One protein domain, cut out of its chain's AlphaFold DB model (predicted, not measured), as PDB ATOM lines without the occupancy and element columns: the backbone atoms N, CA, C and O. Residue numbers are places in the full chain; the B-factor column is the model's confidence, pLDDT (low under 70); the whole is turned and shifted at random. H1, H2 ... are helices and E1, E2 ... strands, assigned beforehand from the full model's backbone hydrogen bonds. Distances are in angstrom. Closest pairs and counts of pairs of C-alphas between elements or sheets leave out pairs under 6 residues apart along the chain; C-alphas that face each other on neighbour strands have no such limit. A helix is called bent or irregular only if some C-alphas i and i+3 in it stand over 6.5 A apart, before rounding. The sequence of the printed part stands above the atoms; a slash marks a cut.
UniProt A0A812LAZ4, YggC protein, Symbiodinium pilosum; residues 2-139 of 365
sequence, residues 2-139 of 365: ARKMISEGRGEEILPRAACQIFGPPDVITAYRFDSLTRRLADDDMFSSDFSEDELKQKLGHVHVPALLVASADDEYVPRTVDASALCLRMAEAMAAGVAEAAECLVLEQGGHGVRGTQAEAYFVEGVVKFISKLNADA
ATOM      1  N   ALA A   2      18.393  34.415 -10.796       90.00
ATOM      2  CA  ALA A   2      19.313  35.469 -11.240       90.00
ATOM      3  C   ALA A   2      18.846  36.218 -12.505       90.00
ATOM      4  O   ALA A   2      18.629  37.422 -12.462       90.00
ATOM      5  N   ARG A   3      18.529  35.495 -13.588       91.62
ATOM      6  CA  ARG A   3      18.008  36.085 -14.840       91.62
ATOM      7  C   ARG A   3      16.759  36.946 -14.677       91.62
ATOM      8  O   ARG A   3      16.630  37.957 -15.352       91.62
ATOM      9  N   LYS A   4      15.845  36.552 -13.783       94.12
ATOM     10  CA  LYS A   4      14.630  37.325 -13.506       94.12
ATOM     11  C   LYS A   4      14.998  38.662 -12.861       94.12
ATOM     12  O   LYS A   4      14.534  39.698 -13.317       94.12
ATOM     13  N   MET A   5      15.892  38.641 -11.871       94.75
ATOM     14  CA  MET A   5      16.393  39.862 -11.231       94.75
ATOM     15  C   MET A   5      17.129  40.757 -12.235       94.75
ATOM     16  O   MET A   5      16.863  41.951 -12.289       94.75
ATOM     17  N   ILE A   6      17.969  40.186 -13.103       94.75
ATOM     18  CA  ILE A   6      18.648  40.937 -14.171       94.75
ATOM     19  C   ILE A   6      17.628  41.601 -15.108       94.75
ATOM     20  O   ILE A   6      17.732  42.796 -15.367       94.75
ATOM     21  N   SER A   7      16.599  40.870 -15.558       95.94
ATOM     22  CA  SER A   7      15.551  41.433 -16.427       95.94
ATOM     23  C   SER A   7      14.706  42.526 -15.760       95.94
ATOM     24  O   SER A   7      14.117  43.349 -16.450       95.94
ATOM     25  N   GLU A   8      14.664  42.552 -14.426       96.94
ATOM     26  CA  GLU A   8      13.993  43.580 -13.619       96.94
ATOM     27  C   GLU A   8      14.901  44.795 -13.328       96.94
ATOM     28  O   GLU A   8      14.495  45.689 -12.592       96.94
ATOM     29  N   GLY A   9      16.128  44.841 -13.868       95.69
ATOM     30  CA  GLY A   9      17.106  45.905 -13.597       95.69
ATOM     31  C   GLY A   9      17.848  45.749 -12.263       95.69
ATOM     32  O   GLY A   9      18.507  46.675 -11.805       95.69
ATOM     33  N   ARG A  10      17.759  44.571 -11.641       96.25
ATOM     34  CA  ARG A  10      18.255  44.266 -10.289       96.25
ATOM     35  C   ARG A  10      19.484  43.352 -10.320       96.25
ATOM     36  O   ARG A  10      19.653  42.487  -9.467       96.25
ATOM     37  N   GLY A  11      20.322  43.498 -11.349       91.50
ATOM     38  CA  GLY A  11      21.514  42.664 -11.558       91.50
ATOM     39  C   GLY A  11      22.559  42.796 -10.445       91.50
ATOM     40  O   GLY A  11      23.144  41.793 -10.044       91.50
ATOM     41  N   GLU A  12      22.730  44.001  -9.899       95.50
ATOM     42  CA  GLU A  12      23.688  44.293  -8.820       95.50
ATOM     43  C   GLU A  12      23.174  43.917  -7.422       95.50
ATOM     44  O   GLU A  12      23.912  43.978  -6.439       95.50
ATOM     45  N   GLU A  13      21.909  43.508  -7.299       93.62
ATOM     46  CA  GLU A  13      21.372  43.065  -6.018       93.62
ATOM     47  C   GLU A  13      21.887  41.671  -5.648       93.62
ATOM     48  O   GLU A  13      22.047  40.785  -6.492       93.62
ATOM     49  N   ILE A  14      22.093  41.468  -4.347       90.75
ATOM     50  CA  ILE A  14      22.519  40.191  -3.775       90.75
ATOM     51  C   ILE A  14      21.455  39.120  -4.040       90.75
ATOM     52  O   ILE A  14      20.275  39.288  -3.720       90.75
ATOM     53  N   LEU A  15      21.886  37.981  -4.582       88.19
ATOM     54  CA  LEU A  15      21.033  36.816  -4.762       88.19
ATOM     55  C   LEU A  15      20.683  36.216  -3.383       88.19
ATOM     56  O   LEU A  15      21.562  36.080  -2.527       88.19
ATOM     57  N   PRO A  16      19.425  35.813  -3.124       85.94
ATOM     58  CA  PRO A  16      19.088  35.157  -1.865       85.94
ATOM     59  C   PRO A  16      19.913  33.891  -1.653       85.94
ATOM     60  O   PRO A  16      20.008  33.056  -2.548       85.94
ATOM     61  N   ARG A  17      20.447  33.706  -0.439       80.00
ATOM     62  CA  ARG A  17      21.353  32.589  -0.101       80.00
ATOM     63  C   ARG A  17      20.808  31.212  -0.484       80.00
ATOM     64  O   ARG A  17      21.559  30.362  -0.937       80.00
ATOM     65  N   ALA A  18      19.495  31.010  -0.358       79.31
ATOM     66  CA  ALA A  18      18.835  29.763  -0.745       79.31
ATOM     67  C   ALA A  18      18.988  29.417  -2.241       79.31
ATOM     68  O   ALA A  18      18.847  28.254  -2.606       79.31
ATOM     69  N   ALA A  19      19.272  30.407  -3.094       77.19
ATOM     70  CA  ALA A  19      19.511  30.249  -4.523       77.19
ATOM     71  C   ALA A  19      21.006  30.112  -4.886       77.19
ATOM     72  O   ALA A  19      21.309  29.713  -6.008       77.19
ATOM     73  N   CYS A  20      21.932  30.369  -3.953       72.94
ATOM     74  CA  CYS A  20      23.386  30.241  -4.135       72.94
ATOM     75  C   CYS A  20      23.903  28.855  -3.712       72.94
ATOM     76  O   CYS A  20      24.847  28.747  -2.936       72.94
ATOM     77  N   GLN A  21      23.274  27.774  -4.175       68.44
ATOM     78  CA  GLN A  21      23.629  26.421  -3.712       68.44
ATOM     79  C   GLN A  21      24.923  25.868  -4.334       68.44
ATOM     80  O   GLN A  21      25.430  24.858  -3.861       68.44
ATOM     81  N   ILE A  22      25.447  26.520  -5.377       65.75
ATOM     82  CA  ILE A  22      26.582  26.030  -6.176       65.75
ATOM     83  C   ILE A  22      27.938  26.335  -5.518       65.75
ATOM     84  O   ILE A  22      28.835  25.508  -5.589       65.75
ATOM     85  N   PHE A  23      28.084  27.482  -4.845       64.31
ATOM     86  CA  PHE A  23      29.381  27.954  -4.327       64.31
ATOM     87  C   PHE A  23      29.643  27.585  -2.854       64.31
ATOM     88  O   PHE A  23      30.744  27.759  -2.350       64.31
ATOM     89  N   GLY A  24      28.660  26.987  -2.172       56.62
ATOM     90  CA  GLY A  24      28.741  26.691  -0.742       56.62
ATOM     91  C   GLY A  24      28.596  27.947   0.142       56.62
ATOM     92  O   GLY A  24      28.774  29.078  -0.305       56.62
ATOM     93  N   PRO A  25      28.179  27.801   1.411       50.03
ATOM     94  CA  PRO A  25      28.171  28.920   2.351       50.03
ATOM     95  C   PRO A  25      29.614  29.325   2.720       50.03
ATOM     96  O   PRO A  25      30.427  28.425   2.934       50.03
ATOM     97  N   PRO A  26      29.934  30.628   2.898       50.16
ATOM     98  CA  PRO A  26      29.035  31.768   3.104       50.16
ATOM     99  C   PRO A  26      29.016  32.800   1.954       50.16
ATOM    100  O   PRO A  26      28.916  34.000   2.223       50.16
ATOM    101  N   ASP A  27      29.080  32.376   0.693       63.53
ATOM    102  CA  ASP A  27      29.320  33.322  -0.402       63.53
ATOM    103  C   ASP A  27      28.119  34.236  -0.704       63.53
ATOM    104  O   ASP A  27      26.979  33.809  -0.919       63.53
ATOM    105  N   VAL A  28      28.391  35.543  -0.700       79.69
ATOM    106  CA  VAL A  28      27.468  36.604  -1.110       79.69
ATOM    107  C   VAL A  28      27.812  36.973  -2.545       79.69
ATOM    108  O   VAL A  28      28.937  37.373  -2.828       79.69
ATOM    109  N   ILE A  29      26.843  36.857  -3.450       86.50
ATOM    110  CA  ILE A  29      27.045  37.110  -4.879       86.50
ATOM    111  C   ILE A  29      25.850  37.866  -5.458       86.50
ATOM    112  O   ILE A  29      24.705  37.640  -5.057       86.50
ATOM    113  N   THR A  30      26.112  38.790  -6.381       92.00
ATOM    114  CA  THR A  30      25.055  39.526  -7.082       92.00
ATOM    115  C   THR A  30      24.356  38.635  -8.104       92.00
ATOM    116  O   THR A  30      24.906  37.629  -8.565       92.00
ATOM    117  N   ALA A  31      23.128  38.992  -8.483       92.06
ATOM    118  CA  ALA A  31      22.392  38.269  -9.512       92.06
ATOM    119  C   ALA A  31      23.156  38.217 -10.847       92.06
ATOM    120  O   ALA A  31      23.184  37.162 -11.481       92.06
ATOM    121  N   TYR A  32      23.804  39.316 -11.244       93.38
ATOM    122  CA  TYR A  32      24.634  39.377 -12.445       93.38
ATOM    123  C   TYR A  32      25.831  38.430 -12.357       93.38
ATOM    124  O   TYR A  32      25.966  37.570 -13.222       93.38
ATOM    125  N   ARG A  33      26.647  38.508 -11.296       91.19
ATOM    126  CA  ARG A  33      27.824  37.635 -11.146       91.19
ATOM    127  C   ARG A  33      27.450  36.156 -11.102       91.19
ATOM    128  O   ARG A  33      28.127  35.340 -11.714       91.19
ATOM    129  N   PHE A  34      26.344  35.808 -10.444       90.44
ATOM    130  CA  PHE A  34      25.864  34.427 -10.436       90.44
ATOM    131  C   PHE A  34      25.470  33.941 -11.838       90.44
ATOM    132  O   PHE A  34      25.846  32.838 -12.227       90.44
ATOM    133  N   ASP A  35      24.713  34.733 -12.611       91.38
ATOM    134  CA  ASP A  35      24.369  34.362 -13.994       91.38
ATOM    135  C   ASP A  35      25.615  34.322 -14.888       91.38
ATOM    136  O   ASP A  35      25.755  33.387 -15.667       91.38
ATOM    137  N   SER A  36      26.535  35.271 -14.720       91.50
ATOM    138  CA  SER A  36      27.814  35.342 -15.432       91.50
ATOM    139  C   SER A  36      28.669  34.082 -15.252       91.50
ATOM    140  O   SER A  36      29.238  33.594 -16.221       91.50
ATOM    141  N   LEU A  37      28.706  33.514 -14.041       87.62
ATOM    142  CA  LEU A  37      29.467  32.296 -13.737       87.62
ATOM    143  C   LEU A  37      28.766  30.996 -14.153       87.62
ATOM    144  O   LEU A  37      29.427  29.999 -14.411       87.62
ATOM    145  N   THR A  38      27.431  30.961 -14.131       85.81
ATOM    146  CA  THR A  38      26.673  29.692 -14.229       85.81
ATOM    147  C   THR A  38      25.981  29.488 -15.568       85.81
ATOM    148  O   THR A  38      25.515  28.387 -15.869       85.81
ATOM    149  N   ARG A  39      25.851  30.542 -16.378       89.25
ATOM    150  CA  ARG A  39      25.233  30.448 -17.697       89.25
ATOM    151  C   ARG A  39      26.297  30.154 -18.745       89.25
ATOM    152  O   ARG A  39      27.234  30.922 -18.913       89.25
ATOM    153  N   ARG A  40      26.021  29.125 -19.548       90.38
ATOM    154  CA  ARG A  40      26.822  28.764 -20.716       90.38
ATOM    155  C   ARG A  40      27.144  29.982 -21.595       90.38
ATOM    156  O   ARG A  40      26.222  30.703 -21.996       90.38
ATOM    157  N   LEU A  41      28.422  30.173 -21.912       88.94
ATOM    158  CA  LEU A  41      28.990  31.278 -22.699       88.94
ATOM    159  C   LEU A  41      28.797  32.687 -22.111       88.94
ATOM    160  O   LEU A  41      29.078  33.669 -22.804       88.94
ATOM    161  N   ALA A  42      28.356  32.829 -20.862       90.56
ATOM    162  CA  ALA A  42      28.315  34.128 -20.194       90.56
ATOM    163  C   ALA A  42      29.723  34.656 -19.869       90.56
ATOM    164  O   ALA A  42      30.722  34.003 -20.168       90.56
ATOM    165  N   ASP A  43      29.809  35.876 -19.343       88.38
ATOM    166  CA  ASP A  43      31.061  36.642 -19.319       88.38
ATOM    167  C   ASP A  43      32.162  35.951 -18.495       88.38
ATOM    168  O   ASP A  43      33.302  35.901 -18.951       88.38
ATOM    169  N   ASP A  44      31.806  35.340 -17.360       87.25
ATOM    170  CA  ASP A  44      32.734  34.610 -16.483       87.25
ATOM    171  C   ASP A  44      32.732  33.077 -16.719       87.25
ATOM    172  O   ASP A  44      33.420  32.339 -16.011       87.25
ATOM    173  N   ASP A  45      31.988  32.569 -17.710       88.94
ATOM    174  CA  ASP A  45      31.995  31.147 -18.073       88.94
ATOM    175  C   ASP A  45      33.188  30.820 -18.982       88.94
ATOM    176  O   ASP A  45      33.119  30.908 -20.214       88.94
ATOM    177  N   MET A  46      34.302  30.485 -18.334       83.94
ATOM    178  CA  MET A  46      35.606  30.277 -18.972       83.94
ATOM    179  C   MET A  46      36.069  28.813 -18.962       83.94
ATOM    180  O   MET A  46      37.030  28.480 -19.650       83.94
ATOM    181  N   PHE A  47      35.402  27.947 -18.192       83.50
ATOM    182  CA  PHE A  47      35.897  26.606 -17.837       83.50
ATOM    183  C   PHE A  47      34.888  25.488 -18.132       83.50
ATOM    184  O   PHE A  47      35.031  24.367 -17.646       83.50
ATOM    185  N   SER A  48      33.836  25.774 -18.896       89.88
ATOM    186  CA  SER A  48      32.808  24.786 -19.208       89.88
ATOM    187  C   SER A  48      33.350  23.648 -20.076       89.88
ATOM    188  O   SER A  48      33.823  23.841 -21.196       89.88
ATOM    189  N   SER A  49      33.248  22.422 -19.555       90.56
ATOM    190  CA  SER A  49      33.759  21.215 -20.221       90.56
ATOM    191  C   SER A  49      33.058  20.872 -21.545       90.56
ATOM    192  O   SER A  49      33.635  20.181 -22.387       90.56
ATOM    193  N   ASP A  50      31.834  21.371 -21.742       91.38
ATOM    194  CA  ASP A  50      30.985  21.159 -22.920       91.38
ATOM    195  C   ASP A  50      31.159  22.233 -24.007       91.38
ATOM    196  O   ASP A  50      30.413  22.253 -24.991       91.38
ATOM    197  N   PHE A  51      32.121  23.145 -23.854       93.94
ATOM    198  CA  PHE A  51      32.504  24.035 -24.942       93.94
ATOM    199  C   PHE A  51      33.097  23.243 -26.104       93.94
ATOM    200  O   PHE A  51      33.861  22.298 -25.914       93.94
ATOM    201  N   SER A  52      32.752  23.648 -27.321       93.38
ATOM    202  CA  SER A  52      33.454  23.247 -28.538       93.38
ATOM    203  C   SER A  52      34.812  23.947 -28.648       93.38
ATOM    204  O   SER A  52      35.076  24.937 -27.966       93.38
ATOM    205  N   GLU A  53      35.674  23.461 -29.541       90.19
ATOM    206  CA  GLU A  53      36.991  24.071 -29.776       90.19
ATOM    207  C   GLU A  53      36.893  25.527 -30.260       90.19
ATOM    208  O   GLU A  53      37.695  26.371 -29.865       90.19
ATOM    209  N   ASP A  54      35.888  25.851 -31.076       90.62
ATOM    210  CA  ASP A  54      35.672  27.220 -31.555       90.62
ATOM    211  C   ASP A  54      35.189  28.148 -30.429       90.62
ATOM    212  O   ASP A  54      35.614  29.301 -30.346       90.62
ATOM    213  N   GLU A  55      34.355  27.640 -29.517       93.06
ATOM    214  CA  GLU A  55      33.909  28.383 -28.333       93.06
ATOM    215  C   GLU A  55      35.054  28.604 -27.336       93.06
ATOM    216  O   GLU A  55      35.207  29.712 -26.817       93.06
ATOM    217  N   LEU A  56      35.906  27.595 -27.116       90.56
ATOM    218  CA  LEU A  56      37.115  27.738 -26.301       90.56
ATOM    219  C   LEU A  56      38.061  28.783 -26.894       90.56
ATOM    220  O   LEU A  56      38.549  29.641 -26.164       90.56
ATOM    221  N   LYS A  57      38.277  28.778 -28.214       87.81
ATOM    222  CA  LYS A  57      39.084  29.804 -28.895       87.81
ATOM    223  C   LYS A  57      38.472  31.193 -28.774       87.81
ATOM    224  O   LYS A  57      39.195  32.150 -28.517       87.81
ATOM    225  N   GLN A  58      37.152  31.321 -28.911       88.75
ATOM    226  CA  GLN A  58      36.469  32.598 -28.709       88.75
ATOM    227  C   GLN A  58      36.677  33.130 -27.282       88.75
ATOM    228  O   GLN A  58      36.859  34.332 -27.095       88.75
ATOM    229  N   LYS A  59      36.656  32.243 -26.279       88.38
ATOM    230  CA  LYS A  59      36.823  32.610 -24.870       88.38
ATOM    231  C   LYS A  59      38.271  32.873 -24.488       88.38
ATOM    232  O   LYS A  59      38.524  33.855 -23.808       88.38
ATOM    233  N   LEU A  60      39.216  32.046 -24.920       88.00
ATOM    234  CA  LEU A  60      40.591  32.026 -24.404       88.00
ATOM    235  C   LEU A  60      41.638  32.538 -25.402       88.00
ATOM    236  O   LEU A  60      42.751  32.861 -25.002       88.00
ATOM    237  N   GLY A  61      41.291  32.691 -26.682       83.62
ATOM    238  CA  GLY A  61      42.227  33.109 -27.734       83.62
ATOM    239  C   GLY A  61      42.725  34.557 -27.625       83.62
ATOM    240  O   GLY A  61      43.629  34.952 -28.360       83.62
ATOM    241  N   HIS A  62      42.158  35.352 -26.712       82.50
ATOM    242  CA  HIS A  62      42.620  36.706 -26.389       82.50
ATOM    243  C   HIS A  62      43.857  36.723 -25.469       82.50
ATOM    244  O   HIS A  62      44.430  37.784 -25.222       82.50
ATOM    245  N   VAL A  63      44.263  35.572 -24.919       80.69
ATOM    246  CA  VAL A  63      45.489  35.458 -24.123       80.69
ATOM    247  C   VAL A  63      46.675  35.500 -25.086       80.69
ATOM    248  O   VAL A  63      46.884  34.583 -25.869       80.69
ATOM    249  N   HIS A  64      47.431  36.598 -25.062       75.69
ATOM    250  CA  HIS A  64      48.551  36.858 -25.983       75.69
ATOM    251  C   HIS A  64      49.924  36.816 -25.303       75.69
ATOM    252  O   HIS A  64      50.917  37.260 -25.868       75.69
ATOM    253  N   VAL A  65      49.970  36.326 -24.067       77.06
ATOM    254  CA  VAL A  65      51.197  36.161 -23.287       77.06
ATOM    255  C   VAL A  65      51.431  34.675 -23.047       77.06
ATOM    256  O   VAL A  65      50.450  33.926 -22.993       77.06
ATOM    257  N   PRO A  66      52.687  34.238 -22.859       83.44
ATOM    258  CA  PRO A  66      52.950  32.878 -22.429       83.44
ATOM    259  C   PRO A  66      52.165  32.555 -21.156       83.44
ATOM    260  O   PRO A  66      52.169  33.338 -20.201       83.44
ATOM    261  N   ALA A  67      51.500  31.404 -21.137       87.00
ATOM    262  CA  ALA A  67      50.605  31.011 -20.054       87.00
ATOM    263  C   ALA A  67      50.890  29.582 -19.585       87.00
ATOM    264  O   ALA A  67      51.131  28.686 -20.391       87.00
ATOM    265  N   LEU A  68      50.816  29.362 -18.274       90.50
ATOM    266  CA  LEU A  68      50.803  28.031 -17.678       90.50
ATOM    267  C   LEU A  68      49.430  27.800 -17.052       90.50
ATOM    268  O   LEU A  68      49.084  28.440 -16.058       90.50
ATOM    269  N   LEU A  69      48.658  26.887 -17.631       91.12
ATOM    270  CA  LEU A  69      47.408  26.418 -17.056       91.12
ATOM    271  C   LEU A  69      47.711  25.295 -16.064       91.12
ATOM    272  O   LEU A  69      48.417  24.347 -16.399       91.12
ATOM    273  N   VAL A  70      47.181  25.388 -14.850       92.62
ATOM    274  CA  VAL A  70      47.365  24.352 -13.829       92.62
ATOM    275  C   VAL A  70      46.005  23.833 -13.401       92.62
ATOM    276  O   VAL A  70      45.131  24.622 -13.054       92.62
ATOM    277  N   ALA A  71      45.841  22.514 -13.414       92.25
ATOM    278  CA  ALA A  71      44.630  21.845 -12.956       92.25
ATOM    279  C   ALA A  71      44.981  20.675 -12.035       92.25
ATOM    280  O   ALA A  71      46.009  20.027 -12.228       92.25
ATOM    281  N   SER A  72      44.111  20.378 -11.067       93.00
ATOM    282  CA  SER A  72      44.196  19.147 -10.278       93.00
ATOM    283  C   SER A  72      43.172  18.132 -10.775       93.00
ATOM    284  O   SER A  72      41.999  18.460 -10.945       93.00
ATOM    285  N   ALA A  73      43.601  16.890 -10.995       91.12
ATOM    286  CA  ALA A  73      42.731  15.795 -11.421       91.12
ATOM    287  C   ALA A  73      41.702  15.397 -10.342       91.12
ATOM    288  O   ALA A  73      40.685  14.780 -10.656       91.12
ATOM    289  N   ASP A  74      41.959  15.757  -9.083       92.00
ATOM    290  CA  ASP A  74      41.113  15.503  -7.917       92.00
ATOM    291  C   ASP A  74      40.439  16.772  -7.350       92.00
ATOM    292  O   ASP A  74      39.977  16.740  -6.209       92.00
ATOM    293  N   ASP A  75      40.373  17.871  -8.117       91.00
ATOM    294  CA  ASP A  75      39.710  19.120  -7.702       91.00
ATOM    295  C   ASP A  75      38.246  18.865  -7.297       91.00
ATOM    296  O   ASP A  75      37.419  18.412  -8.093       91.00
ATOM    297  N   GLU A  76      37.918  19.162  -6.037       89.19
ATOM    298  CA  GLU A  76      36.611  18.897  -5.441       89.19
ATOM    299  C   GLU A  76      35.461  19.732  -6.032       89.19
ATOM    300  O   GLU A  76      34.292  19.374  -5.845       89.19
ATOM    301  N   TYR A  77      35.771  20.814  -6.751       85.44
ATOM    302  CA  TYR A  77      34.798  21.659  -7.444       85.44
ATOM    303  C   TYR A  77      34.564  21.225  -8.894       85.44
ATOM    304  O   TYR A  77      33.585  21.660  -9.509       85.44
ATOM    305  N   VAL A  78      35.402  20.339  -9.439       87.31
ATOM    306  CA  VAL A  78      35.198  19.763 -10.769       87.31
ATOM    307  C   VAL A  78      34.295  18.528 -10.650       87.31
ATOM    308  O   VAL A  78      34.603  17.588  -9.911       87.31
ATOM    309  N   PRO A  79      33.152  18.472 -11.363       88.81
ATOM    310  CA  PRO A  79      32.296  17.292 -11.336       88.81
ATOM    311  C   PRO A  79      33.069  16.042 -11.762       88.81
ATOM    312  O   PRO A  79      33.743  16.054 -12.784       88.81
ATOM    313  N   ARG A  80      32.891  14.917 -11.058       88.62
ATOM    314  CA  ARG A  80      33.586  13.642 -11.359       88.62
ATOM    315  C   ARG A  80      33.344  13.089 -12.769       88.62
ATOM    316  O   ARG A  80      34.015  12.155 -13.189       88.62
ATOM    317  N   THR A  81      32.331  13.600 -13.465       91.25
ATOM    318  CA  THR A  81      32.035  13.270 -14.863       91.25
ATOM    319  C   THR A  81      32.922  14.018 -15.856       91.25
ATOM    320  O   THR A  81      32.899  13.689 -17.038       91.25
ATOM    321  N   VAL A  82      33.649  15.041 -15.405       91.94
ATOM    322  CA  VAL A  82      34.547  15.866 -16.211       91.94
ATOM    323  C   VAL A  82      35.974  15.371 -16.015       91.94
ATOM    324  O   VAL A  82      36.449  15.243 -14.890       91.94
ATOM    325  N   ASP A  83      36.669  15.122 -17.120       92.38
ATOM    326  CA  ASP A  83      38.108  14.881 -17.111       92.38
ATOM    327  C   ASP A  83      38.835  16.233 -17.054       92.38
ATOM    328  O   ASP A  83      38.992  16.918 -18.069       92.38
ATOM    329  N   ALA A  84      39.236  16.637 -15.845       90.50
ATOM    330  CA  ALA A  84      39.930  17.901 -15.603       90.50
ATOM    331  C   ALA A  84      41.248  18.001 -16.388       90.50
ATOM    332  O   ALA A  84      41.611  19.077 -16.867       90.50
ATOM    333  N   SER A  85      41.939  16.872 -16.565       89.81
ATOM    334  CA  SER A  85      43.213  16.796 -17.283       89.81
ATOM    335  C   SER A  85      43.003  17.087 -18.765       89.81
ATOM    336  O   SER A  85      43.670  17.950 -19.338       89.81
ATOM    337  N   ALA A  86      42.028  16.409 -19.377       91.44
ATOM    338  CA  ALA A  86      41.673  16.626 -20.775       91.44
ATOM    339  C   ALA A  86      41.151  18.049 -21.012       91.44
ATOM    340  O   ALA A  86      41.488  18.672 -22.018       91.44
ATOM    341  N   LEU A  87      40.361  18.590 -20.081       92.06
ATOM    342  CA  LEU A  87      39.873  19.963 -20.166       92.06
ATOM    343  C   LEU A  87      41.014  20.991 -20.104       92.06
ATOM    344  O   LEU A  87      41.050  21.887 -20.945       92.06
ATOM    345  N   CYS A  88      41.969  20.837 -19.178       91.44
ATOM    346  CA  CYS A  88      43.148  21.711 -19.085       91.44
ATOM    347  C   CYS A  88      43.946  21.732 -20.391       91.44
ATOM    348  O   CYS A  88      44.329  22.801 -20.867       91.44
ATOM    349  N   LEU A  89      44.149  20.560 -21.000       89.88
ATOM    350  CA  LEU A  89      44.855  20.442 -22.273       89.88
ATOM    351  C   LEU A  89      44.119  21.177 -23.399       89.88
ATOM    352  O   LEU A  89      44.726  22.004 -24.073       89.88
ATOM    353  N   ARG A  90      42.806  20.961 -23.549       92.50
ATOM    354  CA  ARG A  90      41.985  21.650 -24.564       92.50
ATOM    355  C   ARG A  90      42.009  23.168 -24.394       92.50
ATOM    356  O   ARG A  90      42.088  23.915 -25.363       92.50
ATOM    357  N   MET A  91      41.967  23.639 -23.151       90.69
ATOM    358  CA  MET A  91      42.071  25.064 -22.844       90.69
ATOM    359  C   MET A  91      43.445  25.639 -23.207       90.69
ATOM    360  O   MET A  91      43.510  26.712 -23.807       90.69
ATOM    361  N   ALA A  92      44.530  24.933 -22.879       88.88
ATOM    362  CA  ALA A  92      45.878  25.339 -23.265       88.88
ATOM    363  C   ALA A  92      46.034  25.365 -24.795       88.88
ATOM    364  O   ALA A  92      46.569  26.329 -25.336       88.88
ATOM    365  N   GLU A  93      45.490  24.379 -25.512       88.25
ATOM    366  CA  GLU A  93      45.467  24.363 -26.980       88.25
ATOM    367  C   GLU A  93      44.681  25.545 -27.563       88.25
ATOM    368  O   GLU A  93      45.137  26.181 -28.513       88.25
ATOM    369  N   ALA A  94      43.531  25.891 -26.981       88.31
ATOM    370  CA  ALA A  94      42.743  27.043 -27.410       88.31
ATOM    371  C   ALA A  94      43.477  28.379 -27.198       88.31
ATOM    372  O   ALA A  94      43.374  29.268 -28.045       88.31
ATOM    373  N   MET A  95      44.241  28.514 -26.108       85.88
ATOM    374  CA  MET A  95      45.123  29.665 -25.872       85.88
ATOM    375  C   MET A  95      46.297  29.685 -26.864       85.88
ATOM    376  O   MET A  95      46.592  30.723 -27.457       85.88
ATOM    377  N   ALA A  96      46.939  28.533 -27.086       77.75
ATOM    378  CA  ALA A  96      48.071  28.385 -28.000       77.75
ATOM    379  C   ALA A  96      47.690  28.639 -29.466       77.75
ATOM    380  O   ALA A  96      48.493  29.178 -30.218       77.75
ATOM    381  N   ALA A  97      46.460  28.296 -29.864       71.69
ATOM    382  CA  ALA A  97      45.918  28.562 -31.197       71.69
ATOM    383  C   ALA A  97      45.704  30.063 -31.495       71.69
ATOM    384  O   ALA A  97      45.396  30.415 -32.636       71.69
ATOM    385  N   GLY A  98      45.834  30.938 -30.489       64.00
ATOM    386  CA  GLY A  98      45.941  32.387 -30.656       64.00
ATOM    387  C   GLY A  98      47.364  32.834 -31.026       64.00
ATOM    388  O   GLY A  98      48.098  32.139 -31.714       64.00
ATOM    389  N   VAL A  99      47.770  34.022 -30.562       53.75
ATOM    390  CA  VAL A  99      49.121  34.593 -30.801       53.75
ATOM    391  C   VAL A  99      50.112  34.221 -29.680       53.75
ATOM    392  O   VAL A  99      51.215  34.746 -29.629       53.75
ATOM    393  N   ALA A 100      49.721  33.361 -28.732       51.66
ATOM    394  CA  ALA A 100      50.504  33.133 -27.517       51.66
ATOM    395  C   ALA A 100      51.793  32.324 -27.732       51.66
ATOM    396  O   ALA A 100      52.657  32.405 -26.866       51.66
ATOM    397  N   GLU A 101      51.911  31.528 -28.807       56.25
ATOM    398  CA  GLU A 101      53.020  30.592 -29.129       56.25
ATOM    399  C   GLU A 101      53.501  29.648 -27.987       56.25
ATOM    400  O   GLU A 101      54.299  28.749 -28.232       56.25
ATOM    401  N   ALA A 102      52.986  29.776 -26.758       64.69
ATOM    402  CA  ALA A 102      53.463  29.110 -25.550       64.69
ATOM    403  C   ALA A 102      52.378  29.104 -24.449       64.69
ATOM    404  O   ALA A 102      52.489  29.797 -23.435       64.69
ATOM    405  N   ALA A 103      51.311  28.325 -24.642       81.38
ATOM    406  CA  ALA A 103      50.441  27.917 -23.538       81.38
ATOM    407  C   ALA A 103      50.768  26.467 -23.153       81.38
ATOM    408  O   ALA A 103      50.674  25.560 -23.980       81.38
ATOM    409  N   GLU A 104      51.182  26.250 -21.907       86.38
ATOM    410  CA  GLU A 104      51.493  24.933 -21.344       86.38
ATOM    411  C   GLU A 104      50.398  24.520 -20.347       86.38
ATOM    412  O   GLU A 104      49.757  25.371 -19.733       86.38
ATOM    413  N   CYS A 105      50.192  23.215 -20.156       89.88
ATOM    414  CA  CYS A 105      49.325  22.685 -19.100       89.88
ATOM    415  C   CYS A 105      50.161  21.841 -18.125       89.88
ATOM    416  O   CYS A 105      50.989  21.028 -18.537       89.88
ATOM    417  N   LEU A 106      49.916  22.026 -16.829       92.62
ATOM    418  CA  LEU A 106      50.432  21.218 -15.732       92.62
ATOM    419  C   LEU A 106      49.247  20.586 -15.000       92.62
ATOM    420  O   LEU A 106      48.484  21.270 -14.321       92.62
ATOM    421  N   VAL A 107      49.113  19.271 -15.126       91.75
ATOM    422  CA  VAL A 107      48.091  18.509 -14.405       91.75
ATOM    423  C   VAL A 107      48.716  17.896 -13.158       91.75
ATOM    424  O   VAL A 107      49.699  17.160 -13.248       91.75
ATOM    425  N   LEU A 108      48.143  18.203 -12.000       92.75
ATOM    426  CA  LEU A 108      48.466  17.575 -10.725       92.75
ATOM    427  C   LEU A 108      47.563  16.348 -10.546       92.75
ATOM    428  O   LEU A 108      46.355  16.440 -10.740       92.75
ATOM    429  N   GLU A 109      48.117  15.197 -10.168       91.06
ATOM    430  CA  GLU A 109      47.296  14.004  -9.891       91.06
ATOM    431  C   GLU A 109      46.501  14.127  -8.583       91.06
ATOM    432  O   GLU A 109      45.498  13.438  -8.400       91.06
ATOM    433  N   GLN A 110      46.991  14.957  -7.658       90.44
ATOM    434  CA  GLN A 110      46.465  15.131  -6.310       90.44
ATOM    435  C   GLN A 110      46.628  16.585  -5.856       90.44
ATOM    436  O   GLN A 110      47.497  17.300  -6.359       90.44
ATOM    437  N   GLY A 111      45.872  16.974  -4.830       88.88
ATOM    438  CA  GLY A 111      46.025  18.245  -4.116       88.88
ATOM    439  C   GLY A 111      44.759  19.098  -4.088       88.88
ATOM    440  O   GLY A 111      44.710  20.100  -3.369       88.88
ATOM    441  N   GLY A 112      43.723  18.681  -4.811       92.00
ATOM    442  CA  GLY A 112      42.457  19.389  -4.917       92.00
ATOM    443  C   GLY A 112      42.614  20.810  -5.461       92.00
ATOM    444  O   GLY A 112      43.661  21.204  -5.980       92.00
ATOM    445  N   HIS A 113      41.574  21.618  -5.282       89.31
ATOM    446  CA  HIS A 113      41.540  23.002  -5.767       89.31
ATOM    447  C   HIS A 113      42.643  23.884  -5.166       89.31
ATOM    448  O   HIS A 113      43.193  24.780  -5.801       89.31
ATOM    449  N   GLY A 114      42.962  23.629  -3.897       89.62
ATOM    450  CA  GLY A 114      43.929  24.413  -3.138       89.62
ATOM    451  C   GLY A 114      45.380  23.968  -3.292       89.62
ATOM    452  O   GLY A 114      46.212  24.519  -2.575       89.62
ATOM    453  N   VAL A 115      45.678  22.969  -4.137       93.62
ATOM    454  CA  VAL A 115      47.024  22.387  -4.306       93.62
ATOM    455  C   VAL A 115      47.646  22.016  -2.953       93.62
ATOM    456  O   VAL A 115      48.738  22.440  -2.595       93.62
ATOM    457  N   ARG A 116      46.901  21.279  -2.130       89.62
ATOM    458  CA  ARG A 116      47.296  20.934  -0.763       89.62
ATOM    459  C   ARG A 116      48.127  19.661  -0.727       89.62
ATOM    460  O   ARG A 116      47.775  18.660  -1.343       89.62
ATOM    461  N   GLY A 117      49.148  19.659   0.120       91.75
ATOM    462  CA  GLY A 117      49.941  18.473   0.416       91.75
ATOM    463  C   GLY A 117      51.317  18.547  -0.225       91.75
ATOM    464  O   GLY A 117      51.477  18.947  -1.374       91.75
ATOM    465  N   THR A 118      52.325  18.115   0.530       86.94
ATOM    466  CA  THR A 118      53.737  18.398   0.244       86.94
ATOM    467  C   THR A 118      54.185  17.966  -1.152       86.94
ATOM    468  O   THR A 118      54.992  18.650  -1.773       86.94
ATOM    469  N   GLN A 119      53.664  16.849  -1.669       88.69
ATOM    470  CA  GLN A 119      54.014  16.368  -3.008       88.69
ATOM    471  C   GLN A 119      53.369  17.211  -4.120       88.69
ATOM    472  O   GLN A 119      54.055  17.565  -5.077       88.69
ATOM    473  N   ALA A 120      52.084  17.553  -3.985       91.38
ATOM    474  CA  ALA A 120      51.366  18.393  -4.942       91.38
ATOM    475  C   ALA A 120      51.940  19.817  -4.969       91.38
ATOM    476  O   ALA A 120      52.221  20.348  -6.040       91.38
ATOM    477  N   GLU A 121      52.208  20.385  -3.791       90.94
ATOM    478  CA  GLU A 121      52.856  21.691  -3.621       90.94
ATOM    479  C   GLU A 121      54.237  21.716  -4.286       90.94
ATOM    480  O   GLU A 121      54.535  22.622  -5.064       90.94
ATOM    481  N   ALA A 122      55.074  20.702  -4.034       86.56
ATOM    482  CA  ALA A 122      56.402  20.613  -4.633       86.56
ATOM    483  C   ALA A 122      56.339  20.492  -6.163       86.56
ATOM    484  O   ALA A 122      57.074  21.192  -6.859       86.56
ATOM    485  N   TYR A 123      55.448  19.646  -6.688       91.75
ATOM    486  CA  TYR A 123      55.300  19.443  -8.129       91.75
ATOM    487  C   TYR A 123      54.745  20.686  -8.839       91.75
ATOM    488  O   TYR A 123      55.239  21.070  -9.901       91.75
ATOM    489  N   PHE A 124      53.782  21.376  -8.219       93.94
ATOM    490  CA  PHE A 124      53.284  22.668  -8.683       93.94
ATOM    491  C   PHE A 124      54.401  23.712  -8.760       93.94
ATOM    492  O   PHE A 124      54.603  24.329  -9.807       93.94
ATOM    493  N   VAL A 125      55.167  23.876  -7.675       90.44
ATOM    494  CA  VAL A 125      56.293  24.819  -7.626       90.44
ATOM    495  C   VAL A 125      57.338  24.473  -8.686       90.44
ATOM    496  O   VAL A 125      57.797  25.363  -9.398       90.44
ATOM    497  N   GLU A 126      57.689  23.194  -8.842       89.31
ATOM    498  CA  GLU A 126      58.639  22.746  -9.862       89.31
ATOM    499  C   GLU A 126      58.159  23.087 -11.281       89.31
ATOM    500  O   GLU A 126      58.937  23.601 -12.089       89.31
ATOM    501  N   GLY A 127      56.880  22.850 -11.586       90.25
ATOM    502  CA  GLY A 127      56.282  23.188 -12.877       90.25
ATOM    503  C   GLY A 127      56.293  24.692 -13.165       90.25
ATOM    504  O   GLY A 127      56.729  25.105 -14.241       90.25
ATOM    505  N   VAL A 128      55.915  25.518 -12.184       91.00
ATOM    506  CA  VAL A 128      55.962  26.988 -12.293       91.00
ATOM    507  C   VAL A 128      57.395  27.481 -12.508       91.00
ATOM    508  O   VAL A 128      57.640  28.303 -13.392       91.00
ATOM    509  N   VAL A 129      58.366  26.959 -11.750       84.75
ATOM    510  CA  VAL A 129      59.786  27.322 -11.893       84.75
ATOM    511  C   VAL A 129      60.312  26.949 -13.278       84.75
ATOM    512  O   VAL A 129      60.992  27.765 -13.903       84.75
ATOM    513  N   LYS A 130      59.993  25.750 -13.783       84.75
ATOM    514  CA  LYS A 130      60.378  25.320 -15.137       84.75
ATOM    515  C   LYS A 130      59.799  26.243 -16.202       84.75
ATOM    516  O   LYS A 130      60.547  26.683 -17.071       84.75
ATOM    517  N   PHE A 131      58.509  26.563 -16.113       86.25
ATOM    518  CA  PHE A 131      57.841  27.466 -17.047       86.25
ATOM    519  C   PHE A 131      58.506  28.850 -17.065       86.25
ATOM    520  O   PHE A 131      58.966  29.298 -18.110       86.25
ATOM    521  N   ILE A 132      58.682  29.474 -15.897       83.44
ATOM    522  CA  ILE A 132      59.358  30.775 -15.763       83.44
ATOM    523  C   ILE A 132      60.798  30.723 -16.300       83.44
ATOM    524  O   ILE A 132      61.260  31.659 -16.949       83.44
ATOM    525  N   SER A 133      61.521  29.629 -16.047       79.44
ATOM    526  CA  SER A 133      62.908  29.473 -16.500       79.44
ATOM    527  C   SER A 133      63.018  29.390 -18.023       79.44
ATOM    528  O   SER A 133      63.953  29.960 -18.577       79.44
ATOM    529  N   LYS A 134      62.067  28.732 -18.702       78.69
ATOM    530  CA  LYS A 134      62.000  28.707 -20.173       78.69
ATOM    531  C   LYS A 134      61.819  30.114 -20.739       78.69
ATOM    532  O   LYS A 134      62.594  30.513 -21.596       78.69
ATOM    533  N   LEU A 135      60.888  30.893 -20.179       75.00
ATOM    534  CA  LEU A 135      60.655  32.282 -20.603       75.00
ATOM    535  C   LEU A 135      61.906  33.163 -20.474       75.00
ATOM    536  O   LEU A 135      62.093  34.094 -21.250       75.00
ATOM    537  N   ASN A 136      62.772  32.860 -19.506       66.88
ATOM    538  CA  ASN A 136      64.039  33.563 -19.316       66.88
ATOM    539  C   ASN A 136      65.169  33.082 -20.240       66.88
ATOM    540  O   ASN A 136      66.139  33.815 -20.422       66.88
ATOM    541  N   ALA A 137      65.091  31.861 -20.777       64.69
ATOM    542  CA  ALA A 137      66.137  31.274 -21.613       64.69
ATOM    543  C   ALA A 137      66.113  31.793 -23.064       64.69
ATOM    544  O   ALA A 137      67.162  31.839 -23.702       64.69
ATOM    545  N   ASP A 138      64.959  32.251 -23.554       59.16
ATOM    546  CA  ASP A 138      64.753  32.747 -24.927       59.16
ATOM    547  C   ASP A 138      65.148  34.234 -25.127       59.16
ATOM    548  O   ASP A 138      64.663  34.919 -26.029       59.16
ATOM    549  N   ALA A 139      66.010  34.790 -24.269       51.25
ATOM    550  CA  ALA A 139      66.158  36.238 -24.117       51.25
ATOM    551  C   ALA A 139      66.960  36.954 -25.236       51.25
ATOM    552  O   ALA A 139      68.142  37.246 -25.069       51.25
TER     553      ALA A 139
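Overview. This is residues 2 to 139 of the 365 residues of the protein "YggC protein" of Symbiodinium pilosum (UniProt A0A812LAZ4). The model has two lobes: a small head in which the short helices H1 and H2 pack on each other, and a larger body in which a two-strand ribbon, E1 and E2, runs between the long helices H4 and H5, with the short helix H3 packed on H4. The connecting stretch, residues 39 to 52, joins the head to the body, and H1 and H2 are apart from H4, H5 and both strands. The printed part has 138 residues, with five named helices and two named strands in the order H1, H2, H3, E1, H4, E2, H5; the sheet's order is E1, E2, parallel, and the class is mostly helix. It is only just loose, close to compact, with a radius of gyration of the C-alphas of 17.5 A, and only just elongated, with spans of 54 by 35 by 28 A.

Arrangement. H1, residues 2 to 7, touches H2, residues 31 to 38; their closest C-alphas, of Ala 2 and Ala 31, are 4.5 A apart. They run opposite ways at a steep tilt of 53 degrees. H2 is apart from H3, residues 53 to 60. H3 touches H4, residues 84 to 100, with the closest C-alphas, of Lys 57 and Ala 94, 4.8 A apart; their lines are only just about perpendicular, at 71 degrees. E1, residues 67 to 72, and E2, residues 103 to 108, are parallel neighbours with directions 19 degrees apart; N 69 and O 104 are 2.8 A apart and N 106 and O 69 are 2.8 A apart, within hydrogen-bond range. E1, H4 and E2 form a strand-helix-strand unit, two parallel neighbour strands with a helix between them along the chain, and its crossover is right-handed. The closest C-alphas of H4 and E2, of Ala 96 and Ala 103, are 5.1 A apart. H5, residues 118 to 137, touches no helix; its closest C-alpha to E2 is that of Ala 120, 6.5 A from that of Leu 108. In H1, H2, H3 and H5 every O i to N i+4 pair is within hydrogen-bond range; in H4 10 of 13 are.

Along the chain. H1 begins at C-alpha 2, (19.313, 35.469, -11.240). E1 begins at C-alpha 67, (50.605, 31.011, -20.054), and is 16.7 A long; E2 is 16.6 A long. H4 measures 22.0 A and is irregular, with C-alphas 97 and 100 7.4 A apart. H5, 28.2 A long, ends at C-alpha 137, (66.137, 31.274, -21.613).

Size, cuts and confidence. The two C-alphas farthest apart, of Glu 8 and Ala 137, are 54.2 A apart. The printed part has no cut. The links H1 to H2, H2 to H3 and E1 to H4 are long. The mean pLDDT of the printed part is 85.3; residues 21 to 27, 98 to 102 and 136 to 139 are under 70.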